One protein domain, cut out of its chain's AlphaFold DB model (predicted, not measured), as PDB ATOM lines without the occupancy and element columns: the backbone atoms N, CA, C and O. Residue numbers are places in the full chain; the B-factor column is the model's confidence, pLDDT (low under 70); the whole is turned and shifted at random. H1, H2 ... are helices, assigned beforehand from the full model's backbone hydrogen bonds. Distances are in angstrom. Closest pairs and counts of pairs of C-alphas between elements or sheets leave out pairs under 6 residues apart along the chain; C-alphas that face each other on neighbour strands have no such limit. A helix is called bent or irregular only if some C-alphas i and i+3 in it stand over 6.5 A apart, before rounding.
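This is residues 269 to 348 of the 672 residues of an uncharacterized protein of Plasmopara halstedii (UniProt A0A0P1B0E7). A compact cluster of five helices: H4 and H5 form a hairpin side by side, H3 crosses H5 near the middle of the domain, H2 joins H3 at a steep tilt, and the short H1 packs beside H4. The contacts run from H1 through H4, H5 and H3 to H2, and H2 comes back close to H1, so that they go round as a ring. The printed part has 80 residues with five named helices, H1 to H5 in order along the chain, and no named strand; the class is all helix. The whole is compact, with a radius of gyration of the C-alphas of 11.8 A, and its rounded outline spans 30 by 27 by 26 A.

H1, residues 269 to 274, is close to but not clearly touching H2, residues 276 to 288; their closest C-alphas, of Ile 272 and Phe 278, are 6.4 A apart, and their lines are about perpendicular at 77 degrees. H2 touches H3, residues 292 to 301, with residues 281 to 286 alone. Their closest C-alphas are those of Ala 285 and Pro 292, 4.8 A apart, at a steep tilt of 50 degrees, opposite ways. H4, residues 307 to 318, touches H1 the same way at a shallow tilt of 33 degrees, only just short of steep; the closest C-alphas, of Glu 270 and Ala 313, are 5.4 A apart. H4 and H5, residues 324 to 338, form a helical hairpin: they touch at a shallow tilt of 23 degrees, opposite ways, and the closest C-alphas, of Arg 318 and Gln 324, are 4.2 A apart. H5 touches H3 with residues 329 to 334 alone, the same way at a steep tilt of 64 degrees; the closest C-alphas, of Ser 293 and Val 330, are 4.6 A apart. H1 is apart from H3 and from H5. In H1, H2, H3 and H4 every O i to N i+4 pair is within hydrogen-bond range; in H5 it is 9 of 11.

H1 begins at C-alpha 269, (90.535, 6.008, 17.170), and is 8.6 A long from first to last C-alpha. H2 measures 18.6 A, H3 14.3 A and H4 16.4 A. H4 begins at C-alpha 307, (80.984, 2.694, 21.083). H5, the longest at 21.4 A, ends at C-alpha 338, (71.993, 2.079, 19.700). It is neither bent nor irregular, but only just: C-alphas 326 and 329 are 6.3 A apart.

The two C-alphas farthest apart, of Ser 276 and Ala 340, are 31.6 A apart. The printed part has no cut, and the four links between the helices are tight. After H5, residues 339 to 348 hold no named element. Confidence is low, under 70, at residues 321 to 326, of which 324 to 326 belong to H5, and at residues 340 to 348; the mean pLDDT of the printed part is 79.7.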
ATOM      1  N   ARG A 269      91.644   6.286  18.092       86.00
ATOM      2  CA  ARG A 269      90.535   6.008  17.170       86.00
ATOM      3  C   ARG A 269      90.551   6.932  15.960       86.00
ATOM      4  O   ARG A 269      90.398   6.458  14.839       86.00
ATOM      5  N   GLU A 270      90.789   8.226  16.173       85.06
ATOM      6  CA  GLU A 270      90.917   9.193  15.078       85.06
ATOM      7  C   GLU A 270      92.106   8.836  14.182       85.06
ATOM      8  O   GLU A 270      91.996   8.908  12.962       85.06
ATOM      9  N   ASN A 271      93.221   8.401  14.773       81.81
ATOM     10  CA  ASN A 271      94.408   8.006  14.015       81.81
ATOM     11  C   ASN A 271      94.162   6.758  13.160       81.81
ATOM     12  O   ASN A 271      94.609   6.723  12.016       81.81
ATOM     13  N   ILE A 272      93.435   5.760  13.678       86.81
ATOM     14  CA  ILE A 272      93.035   4.596  12.875       86.81
ATOM     15  C   ILE A 272      92.167   5.048  11.706       86.81
ATOM     16  O   ILE A 272      92.497   4.734  10.567       86.81
ATOM     17  N   LEU A 273      91.109   5.820  11.962       87.00
ATOM     18  CA  LEU A 273      90.174   6.259  10.923       87.00
ATOM     19  C   LEU A 273      90.848   7.135   9.850       87.00
ATOM     20  O   LEU A 273      90.481   7.051   8.683       87.00
ATOM     21  N   LYS A 274      91.864   7.930  10.220       84.06
ATOM     22  CA  LYS A 274      92.674   8.738   9.288       84.06
ATOM     23  C   LYS A 274      93.779   7.956   8.570       84.06
ATOM     24  O   LYS A 274      94.416   8.504   7.672       84.06
ATOM     25  N   SER A 275      94.068   6.722   8.978       83.56
ATOM     26  CA  SER A 275      95.173   5.955   8.401       83.56
ATOM     27  C   SER A 275      94.877   5.536   6.956       83.56
ATOM     28  O   SER A 275      93.749   5.187   6.605       83.56
ATOM     29  N   SER A 276      95.913   5.492   6.116       81.75
ATOM     30  CA  SER A 276      95.818   4.929   4.758       81.75
ATOM     31  C   SER A 276      95.398   3.454   4.769       81.75
ATOM     32  O   SER A 276      94.718   2.977   3.866       81.75
ATOM     33  N   GLN A 277      95.748   2.739   5.836       85.19
ATOM     34  CA  GLN A 277      95.330   1.369   6.103       85.19
ATOM     35  C   GLN A 277      93.810   1.239   6.277       85.19
ATOM     36  O   GLN A 277      93.198   0.342   5.700       85.19
ATOM     37  N   PHE A 278      93.167   2.160   6.997       86.19
ATOM     38  CA  PHE A 278      91.711   2.165   7.123       86.19
ATOM     39  C   PHE A 278      91.014   2.535   5.806       86.19
ATOM     40  O   PHE A 278      89.947   1.998   5.510       86.19
ATOM     41  N   ALA A 279      91.634   3.369   4.963       84.56
ATOM     42  CA  ALA A 279      91.128   3.628   3.613       84.56
ATOM     43  C   ALA A 279      91.068   2.344   2.759       84.56
ATOM     44  O   ALA A 279      90.100   2.142   2.026       84.56
ATOM     45  N   ASN A 280      92.027   1.422   2.916       86.62
ATOM     46  CA  ASN A 280      91.968   0.105   2.266       86.62
ATOM     47  C   ASN A 280      90.768  -0.724   2.753       86.62
ATOM     48  O   ASN A 280      90.064  -1.326   1.938       86.62
ATOM     49  N   LEU A 281      90.488  -0.711   4.063       89.50
ATOM     50  CA  LEU A 281      89.306  -1.369   4.632       89.50
ATOM     51  C   LEU A 281      88.007  -0.761   4.096       89.50
ATOM     52  O   LEU A 281      87.070  -1.496   3.794       89.50
ATOM     53  N   TYR A 282      87.961   0.562   3.948       86.44
ATOM     54  CA  TYR A 282      86.828   1.272   3.363       86.44
ATOM     55  C   TYR A 282      86.581   0.843   1.911       86.44
ATOM     56  O   TYR A 282      85.473   0.430   1.573       86.44
ATOM     57  N   VAL A 283      87.618   0.847   1.065       85.38
ATOM     58  CA  VAL A 283      87.522   0.381  -0.330       85.38
ATOM     59  C   VAL A 283      87.052  -1.074  -0.389       85.38
ATOM     60  O   VAL A 283      86.165  -1.410  -1.173       85.38
ATOM     61  N   TYR A 284      87.587  -1.936   0.477       89.06
ATOM     62  CA  TYR A 284      87.157  -3.328   0.563       89.06
ATOM     63  C   TYR A 284      85.691  -3.475   1.004       89.06
ATOM     64  O   TYR A 284      84.971  -4.306   0.453       89.06
ATOM     65  N   ALA A 285      85.223  -2.681   1.970       88.31
ATOM     66  CA  ALA A 285      83.836  -2.718   2.435       88.31
ATOM     67  C   ALA A 285      82.860  -2.348   1.310       88.31
ATOM     68  O   ALA A 285      81.853  -3.022   1.122       88.31
ATOM     69  N   TYR A 286      83.197  -1.325   0.519       83.12
ATOM     70  CA  TYR A 286      82.421  -0.943  -0.663       83.12
ATOM     71  C   TYR A 286      82.471  -1.988  -1.770       83.12
ATOM     72  O   TYR A 286      81.517  -2.096  -2.532       83.12
ATOM     73  N   PHE A 287      83.550  -2.756  -1.871       83.69
ATOM     74  CA  PHE A 287      83.632  -3.866  -2.809       83.69
ATOM     75  C   PHE A 287      82.778  -5.065  -2.367       83.69
ATOM     76  O   PHE A 287      82.044  -5.610  -3.176       83.69
ATOM     77  N   SER A 288      82.858  -5.466  -1.097       83.31
ATOM     78  CA  SER A 288      82.400  -6.784  -0.617       83.31
ATOM     79  C   SER A 288      81.051  -6.812   0.110       83.31
ATOM     80  O   SER A 288      80.546  -7.900   0.381       83.31
ATOM     81  N   SER A 289      80.491  -5.657   0.483       80.56
ATOM     82  CA  SER A 289      79.280  -5.573   1.311       80.56
ATOM     83  C   SER A 289      78.179  -4.749   0.649       80.56
ATOM     84  O   SER A 289      78.429  -3.655   0.138       80.56
ATOM     85  N   ASP A 290      76.941  -5.229   0.767       71.25
ATOM     86  CA  ASP A 290      75.728  -4.497   0.378       71.25
ATOM     87  C   ASP A 290      75.451  -3.313   1.311       71.25
ATOM     88  O   ASP A 290      74.836  -2.321   0.923       71.25
ATOM     89  N   ASN A 291      75.952  -3.391   2.547       78.62
ATOM     90  CA  ASN A 291      75.942  -2.293   3.501       78.62
ATOM     91  C   ASN A 291      77.370  -2.059   4.029       78.62
ATOM     92  O   ASN A 291      77.757  -2.613   5.068       78.62
ATOM     93  N   PRO A 292      78.189  -1.272   3.303       83.81
ATOM     94  CA  PRO A 292      79.568  -0.989   3.692       83.81
ATOM     95  C   PRO A 292      79.665  -0.359   5.083       83.81
ATOM     96  O   PRO A 292      80.577  -0.682   5.839       83.81
ATOM     97  N   SER A 293      78.695   0.482   5.454       85.94
ATOM     98  CA  SER A 293      78.656   1.148   6.757       85.94
ATOM     99  C   SER A 293      78.512   0.163   7.910       85.94
ATOM    100  O   SER A 293      79.269   0.247   8.875       85.94
ATOM    101  N   LEU A 294      77.593  -0.807   7.798       85.19
ATOM    102  CA  LEU A 294      77.444  -1.867   8.802       85.19
ATOM    103  C   LEU A 294      78.682  -2.762   8.865       85.19
ATOM    104  O   LEU A 294      79.139  -3.092   9.956       85.19
ATOM    105  N   PHE A 295      79.270  -3.105   7.716       88.12
ATOM    106  CA  PHE A 295      80.511  -3.881   7.694       88.12
ATOM    107  C   PHE A 295      81.644  -3.152   8.435       88.12
ATOM    108  O   PHE A 295      82.333  -3.750   9.263       88.12
ATOM    109  N   LEU A 296      81.826  -1.855   8.169       89.88
ATOM    110  CA  LEU A 296      82.833  -1.032   8.840       89.88
ATOM    111  C   LEU A 296      82.547  -0.907  10.339       89.88
ATOM    112  O   LEU A 296      83.466  -1.055  11.142       89.88
ATOM    113  N   LEU A 297      81.285  -0.705  10.724       89.75
ATOM    114  CA  LEU A 297      80.866  -0.650  12.123       89.75
ATOM    115  C   LEU A 297      81.232  -1.937  12.883       89.75
ATOM    116  O   LEU A 297      81.869  -1.867  13.935       89.75
ATOM    117  N   GLU A 298      80.918  -3.109  12.329       89.56
ATOM    118  CA  GLU A 298      81.277  -4.400  12.936       89.56
ATOM    119  C   GLU A 298      82.795  -4.571  13.091       89.56
ATOM    120  O   GLU A 298      83.280  -5.146  14.070       89.56
ATOM    121  N   ARG A 299      83.586  -4.015  12.166       89.31
ATOM    122  CA  ARG A 299      85.051  -4.002  12.285       89.31
ATOM    123  C   ARG A 299      85.530  -3.087  13.409       89.31
ATOM    124  O   ARG A 299      86.408  -3.491  14.168       89.31
ATOM    125  N   LEU A 300      84.944  -1.900  13.561       89.06
ATOM    126  CA  LEU A 300      85.288  -0.968  14.641       89.06
ATOM    127  C   LEU A 300      84.922  -1.525  16.028       89.06
ATOM    128  O   LEU A 300      85.697  -1.374  16.978       89.06
ATOM    129  N   ARG A 301      83.795  -2.242  16.140       87.50
ATOM    130  CA  ARG A 301      83.351  -2.921  17.375       87.50
ATOM    131  C   ARG A 301      84.357  -3.942  17.895       87.50
ATOM    132  O   ARG A 301      84.598  -4.007  19.098       87.50
ATOM    133  N   LYS A 302      85.024  -4.676  16.995       85.81
ATOM    134  CA  LYS A 302      86.084  -5.635  17.365       85.81
ATOM    135  C   LYS A 302      87.303  -4.977  18.026       85.81
ATOM    136  O   LYS A 302      88.042  -5.652  18.736       85.81
ATOM    137  N   LEU A 303      87.541  -3.683  17.799       83.94
ATOM    138  CA  LEU A 303      88.721  -2.968  18.312       83.94
ATOM    139  C   LEU A 303      88.490  -2.316  19.680       83.94
ATOM    140  O   LEU A 303      89.442  -2.117  20.447       83.94
ATOM    141  N   SER A 304      87.246  -1.920  19.959       82.06
ATOM    142  CA  SER A 304      86.832  -1.247  21.190       82.06
ATOM    143  C   SER A 304      85.330  -1.415  21.387       82.06
ATOM    144  O   SER A 304      84.554  -0.953  20.555       82.06
ATOM    145  N   LEU A 305      84.946  -1.967  22.539       75.44
ATOM    146  CA  LEU A 305      83.547  -2.119  22.955       75.44
ATOM    147  C   LEU A 305      82.897  -0.785  23.377       75.44
ATOM    148  O   LEU A 305      81.680  -0.680  23.425       75.44
ATOM    149  N   VAL A 306      83.698   0.255  23.654       79.81
ATOM    150  CA  VAL A 306      83.192   1.591  24.017       79.81
ATOM    151  C   VAL A 306      82.784   2.361  22.758       79.81
ATOM    152  O   VAL A 306      83.570   3.128  22.194       79.81
ATOM    153  N   GLU A 307      81.553   2.137  22.315       85.62
ATOM    154  CA  GLU A 307      80.984   2.694  21.083       85.62
ATOM    155  C   GLU A 307      80.865   4.225  21.090       85.62
ATOM    156  O   GLU A 307      81.103   4.864  20.064       85.62
ATOM    157  N   ALA A 308      80.584   4.843  22.241       85.75
ATOM    158  CA  ALA A 308      80.459   6.301  22.359       85.75
ATOM    159  C   ALA A 308      81.714   7.059  21.893       85.75
ATOM    160  O   ALA A 308      81.631   8.139  21.305       85.75
ATOM    161  N   ARG A 309      82.895   6.469  22.099       85.12
ATOM    162  CA  ARG A 309      84.162   7.054  21.647       85.12
ATOM    163  C   ARG A 309      84.344   6.939  20.133       85.12
ATOM    164  O   ARG A 309      84.901   7.848  19.524       85.12
ATOM    165  N   TRP A 310      83.832   5.871  19.510       88.69
ATOM    166  CA  TRP A 310      83.755   5.788  18.049       88.69
ATOM    167  C   TRP A 310      82.824   6.855  17.481       88.69
ATOM    168  O   TRP A 310      83.219   7.538  16.541       88.69
ATOM    169  N   ALA A 311      81.650   7.066  18.085       89.50
ATOM    170  CA  ALA A 311      80.711   8.101  17.648       89.50
ATOM    171  C   ALA A 311      81.349   9.502  17.656       89.50
ATOM    172  O   ALA A 311      81.248  10.235  16.674       89.50
ATOM    173  N   ARG A 312      82.083   9.856  18.723       86.50
ATOM    174  CA  ARG A 312      82.819  11.132  18.816       86.50
ATOM    175  C   ARG A 312      83.899  11.262  17.737       86.50
ATOM    176  O   ARG A 312      83.966  12.296  17.073       86.50
ATOM    177  N   ALA A 313      84.715  10.223  17.542       87.56
ATOM    178  CA  ALA A 313      85.775  10.224  16.532       87.56
ATOM    179  C   ALA A 313      85.204  10.353  15.108       87.56
ATOM    180  O   ALA A 313      85.655  11.201  14.340       87.56
ATOM    181  N   LEU A 314      84.167   9.575  14.780       89.88
ATOM    182  CA  LEU A 314      83.471   9.634  13.492       89.88
ATOM    183  C   LEU A 314      82.832  11.006  13.259       89.88
ATOM    184  O   LEU A 314      82.984  11.572  12.180       89.88
ATOM    185  N   ASN A 315      82.172  11.578  14.273       88.06
ATOM    186  CA  ASN A 315      81.542  12.888  14.136       88.06
ATOM    187  C   ASN A 315      82.561  14.007  13.900       88.06
ATOM    188  O   ASN A 315      82.335  14.891  13.078       88.06
ATOM    189  N   LYS A 316      83.713  13.954  14.576       85.19
ATOM    190  CA  LYS A 316      84.794  14.922  14.365       85.19
ATOM    191  C   LYS A 316      85.347  14.858  12.940       85.19
ATOM    192  O   LYS A 316      85.562  15.900  12.335       85.19
ATOM    193  N   LEU A 317      85.560  13.651  12.410       84.69
ATOM    194  CA  LEU A 317      86.072  13.452  11.048       84.69
ATOM    195  C   LEU A 317      85.044  13.798   9.977       84.69
ATOM    196  O   LEU A 317      85.405  14.302   8.924       84.69
ATOM    197  N   ARG A 318      83.757  13.587  10.250       84.94
ATOM    198  CA  ARG A 318      82.682  13.985   9.340       84.94
ATOM    199  C   ARG A 318      82.635  15.499   9.106       84.94
ATOM    200  O   ARG A 318      82.223  15.920   8.033       84.94
ATOM    201  N   LYS A 319      83.045  16.311  10.087       79.69
ATOM    202  CA  LYS A 319      83.120  17.778   9.952       79.69
ATOM    203  C   LYS A 319      84.277  18.244   9.051       79.69
ATOM    204  O   LYS A 319      84.358  19.431   8.761       79.69
ATOM    205  N   ASP A 320      85.151  17.338   8.611       77.94
ATOM    206  CA  ASP A 320      86.151  17.591   7.572       77.94
ATOM    207  C   ASP A 320      85.519  17.361   6.185       77.94
ATOM    208  O   ASP A 320      85.111  16.243   5.858       77.94
ATOM    209  N   GLU A 321      85.433  18.416   5.364       63.19
ATOM    210  CA  GLU A 321      84.798  18.388   4.033       63.19
ATOM    211  C   GLU A 321      85.366  17.288   3.121       63.19
ATOM    212  O   GLU A 321      84.650  16.727   2.293       63.19
ATOM    213  N   SER A 322      86.638  16.919   3.300       65.25
ATOM    214  CA  SER A 322      87.293  15.890   2.486       65.25
ATOM    215  C   SER A 322      86.861  14.453   2.823       65.25
ATOM    216  O   SER A 322      87.089  13.540   2.027       65.25
ATOM    217  N   GLN A 323      86.231  14.231   3.985       64.25
ATOM    218  CA  GLN A 323      85.896  12.902   4.524       64.25
ATOM    219  C   GLN A 323      84.418  12.760   4.945       64.25
ATOM    220  O   GLN A 323      84.002  11.709   5.445       64.25
ATOM    221  N   GLN A 324      83.614  13.799   4.706       60.62
ATOM    222  CA  GLN A 324      82.243  13.948   5.196       60.62
ATOM    223  C   GLN A 324      81.310  12.789   4.809       60.62
ATOM    224  O   GLN A 324      80.597  12.256   5.661       60.62
ATOM    225  N   VAL A 325      81.328  12.353   3.545       60.19
ATOM    226  CA  VAL A 325      80.400  11.319   3.043       60.19
ATOM    227  C   VAL A 325      80.699   9.943   3.650       60.19
ATOM    228  O   VAL A 325      79.778   9.216   4.022       60.19
ATOM    229  N   SER A 326      81.980   9.606   3.803       68.31
ATOM    230  CA  SER A 326      82.445   8.280   4.226       68.31
ATOM    231  C   SER A 326      82.154   7.972   5.694       68.31
ATOM    232  O   SER A 326      81.831   6.836   6.035       68.31
ATOM    233  N   PHE A 327      82.260   8.970   6.576       81.75
ATOM    234  CA  PHE A 327      82.061   8.770   8.016       81.75
ATOM    235  C   PHE A 327      80.647   9.087   8.492       81.75
ATOM    236  O   PHE A 327      80.242   8.574   9.536       81.75
ATOM    237  N   SER A 328      79.869   9.865   7.728       82.31
ATOM    238  CA  SER A 328      78.471  10.140   8.073       82.31
ATOM    239  C   SER A 328      77.628   8.875   8.098       82.31
ATOM    240  O   SER A 328      76.882   8.667   9.046       82.31
ATOM    241  N   SER A 329      77.769   8.007   7.098       81.69
ATOM    242  CA  SER A 329      76.975   6.779   7.002       81.69
ATOM    243  C   SER A 329      77.361   5.738   8.061       81.69
ATOM    244  O   SER A 329      76.504   5.001   8.540       81.69
ATOM    245  N   VAL A 330      78.637   5.680   8.461       88.06
ATOM    246  CA  VAL A 330      79.113   4.800   9.543       88.06
ATOM    247  C   VAL A 330      78.642   5.307  10.907       88.06
ATOM    248  O   VAL A 330      78.221   4.504  11.738       88.06
ATOM    249  N   LEU A 331      78.681   6.625  11.140       89.25
ATOM    250  CA  LEU A 331      78.123   7.238  12.348       89.25
ATOM    251  C   LEU A 331      76.620   6.980  12.444       89.25
ATOM    252  O   LEU A 331      76.139   6.563  13.488       89.25
ATOM    253  N   ASP A 332      75.893   7.181  11.353       85.94
ATOM    254  CA  ASP A 332      74.451   6.962  11.297       85.94
ATOM    255  C   ASP A 332      74.092   5.491  11.585       85.94
ATOM    256  O   ASP A 332      73.282   5.200  12.464       85.94
ATOM    257  N   ALA A 333      74.806   4.545  10.961       85.88
ATOM    258  CA  ALA A 333      74.677   3.118  11.261       85.88
ATOM    259  C   ALA A 333      74.938   2.799  12.745       85.88
ATOM    260  O   ALA A 333      74.232   1.981  13.342       85.88
ATOM    261  N   LEU A 334      75.937   3.451  13.353       89.31
ATOM    262  CA  LEU A 334      76.238   3.305  14.774       89.31
ATOM    263  C   LEU A 334      75.084   3.824  15.646       89.31
ATOM    264  O   LEU A 334      74.633   3.104  16.534       89.31
ATOM    265  N   LEU A 335      74.566   5.022  15.378       89.00
ATOM    266  CA  LEU A 335      73.476   5.613  16.159       89.00
ATOM    267  C   LEU A 335      72.169   4.816  16.019       89.00
ATOM    268  O   LEU A 335      71.504   4.555  17.020       89.00
ATOM    269  N   HIS A 336      71.835   4.343  14.815       84.31
ATOM    270  CA  HIS A 336      70.684   3.459  14.603       84.31
ATOM    271  C   HIS A 336      70.815   2.136  15.365       84.31
ATOM    272  O   HIS A 336      69.833   1.624  15.908       84.31
ATOM    273  N   SER A 337      72.036   1.605  15.467       83.81
ATOM    274  CA  SER A 337      72.279   0.386  16.235       83.81
ATOM    275  C   SER A 337      72.065   0.570  17.744       83.81
ATOM    276  O   SER A 337      71.684  -0.387  18.412       83.81
ATOM    277  N   TRP A 338      72.239   1.785  18.282       85.00
ATOM    278  CA  TRP A 338      71.993   2.079  19.700       85.00
ATOM    279  C   TRP A 338      70.520   2.079  20.072       85.00
ATOM    280  O   TRP A 338      70.183   1.761  21.206       85.00
ATOM    281  N   ILE A 339      69.647   2.407  19.124       79.31
ATOM    282  CA  ILE A 339      68.197   2.460  19.337       79.31
ATOM    283  C   ILE A 339      67.495   1.181  18.855       79.31
ATOM    284  O   ILE A 339      66.269   1.141  18.784       79.31
ATOM    285  N   ALA A 340      68.265   0.137  18.519       68.31
ATOM    286  CA  ALA A 340      67.787  -1.142  17.993       68.31
ATOM    287  C   ALA A 340      66.916  -1.029  16.720       68.31
ATOM    288  O   ALA A 340      66.076  -1.891  16.464       68.31
ATOM    289  N   GLN A 341      67.128   0.004  15.895       64.06
ATOM    290  CA  GLN A 341      66.436   0.150  14.612       64.06
ATOM    291  C   GLN A 341      67.268  -0.430  13.457       64.06
ATOM    292  O   GLN A 341      68.483  -0.212  13.406       64.06
ATOM    293  N   PRO A 342      66.647  -1.151  12.502       54.72
ATOM    294  CA  PRO A 342      67.353  -1.651  11.331       54.72
ATOM    295  C   PRO A 342      67.861  -0.483  10.479       54.72
ATOM    296  O   PRO A 342      67.094   0.368  10.031       54.72
ATOM    297  N   TYR A 343      69.174  -0.450  10.252       49.84
ATOM    298  CA  TYR A 343      69.804   0.579   9.437       49.84
ATOM    299  C   TYR A 343      69.680   0.249   7.946       49.84
ATOM    300  O   TYR A 343      70.353  -0.653   7.438       49.84
ATOM    301  N   PHE A 344      68.864   1.022   7.229       55.91
ATOM    302  CA  PHE A 344      68.786   0.969   5.772       55.91
ATOM    303  C   PHE A 344      69.460   2.203   5.178       55.91
ATOM    304  O   PHE A 344      68.901   3.298   5.187       55.91
ATOM    305  N   ALA A 345      70.633   2.005   4.569       48.66
ATOM    306  CA  ALA A 345      71.409   3.055   3.907       48.66
ATOM    307  C   ALA A 345      70.667   3.762   2.747       48.66
ATOM    308  O   ALA A 345      71.227   4.677   2.149       48.66
ATOM    309  N   ALA A 346      69.419   3.387   2.429       40.78
ATOM    310  CA  ALA A 346      68.556   3.975   1.402       40.78
ATOM    311  C   ALA A 346      67.366   4.810   1.943       40.78
ATOM    312  O   ALA A 346      66.825   5.595   1.177       40.78
ATOM    313  N   ALA A 347      66.993   4.726   3.228       45.19
ATOM    314  CA  ALA A 347      65.801   5.411   3.761       45.19
ATOM    315  C   ALA A 347      65.949   6.951   3.810       45.19
ATOM    316  O   ALA A 347      67.049   7.456   3.993       45.19
ATOM    317  N   GLU A 348      64.864   7.713   3.644       41.09
ATOM    318  CA  GLU A 348      64.893   9.189   3.540       41.09
ATOM    319  C   GLU A 348      65.083   9.927   4.889       41.09
ATOM    320  O   GLU A 348      65.476  11.088   4.895       41.09
TER     321      GLU A 348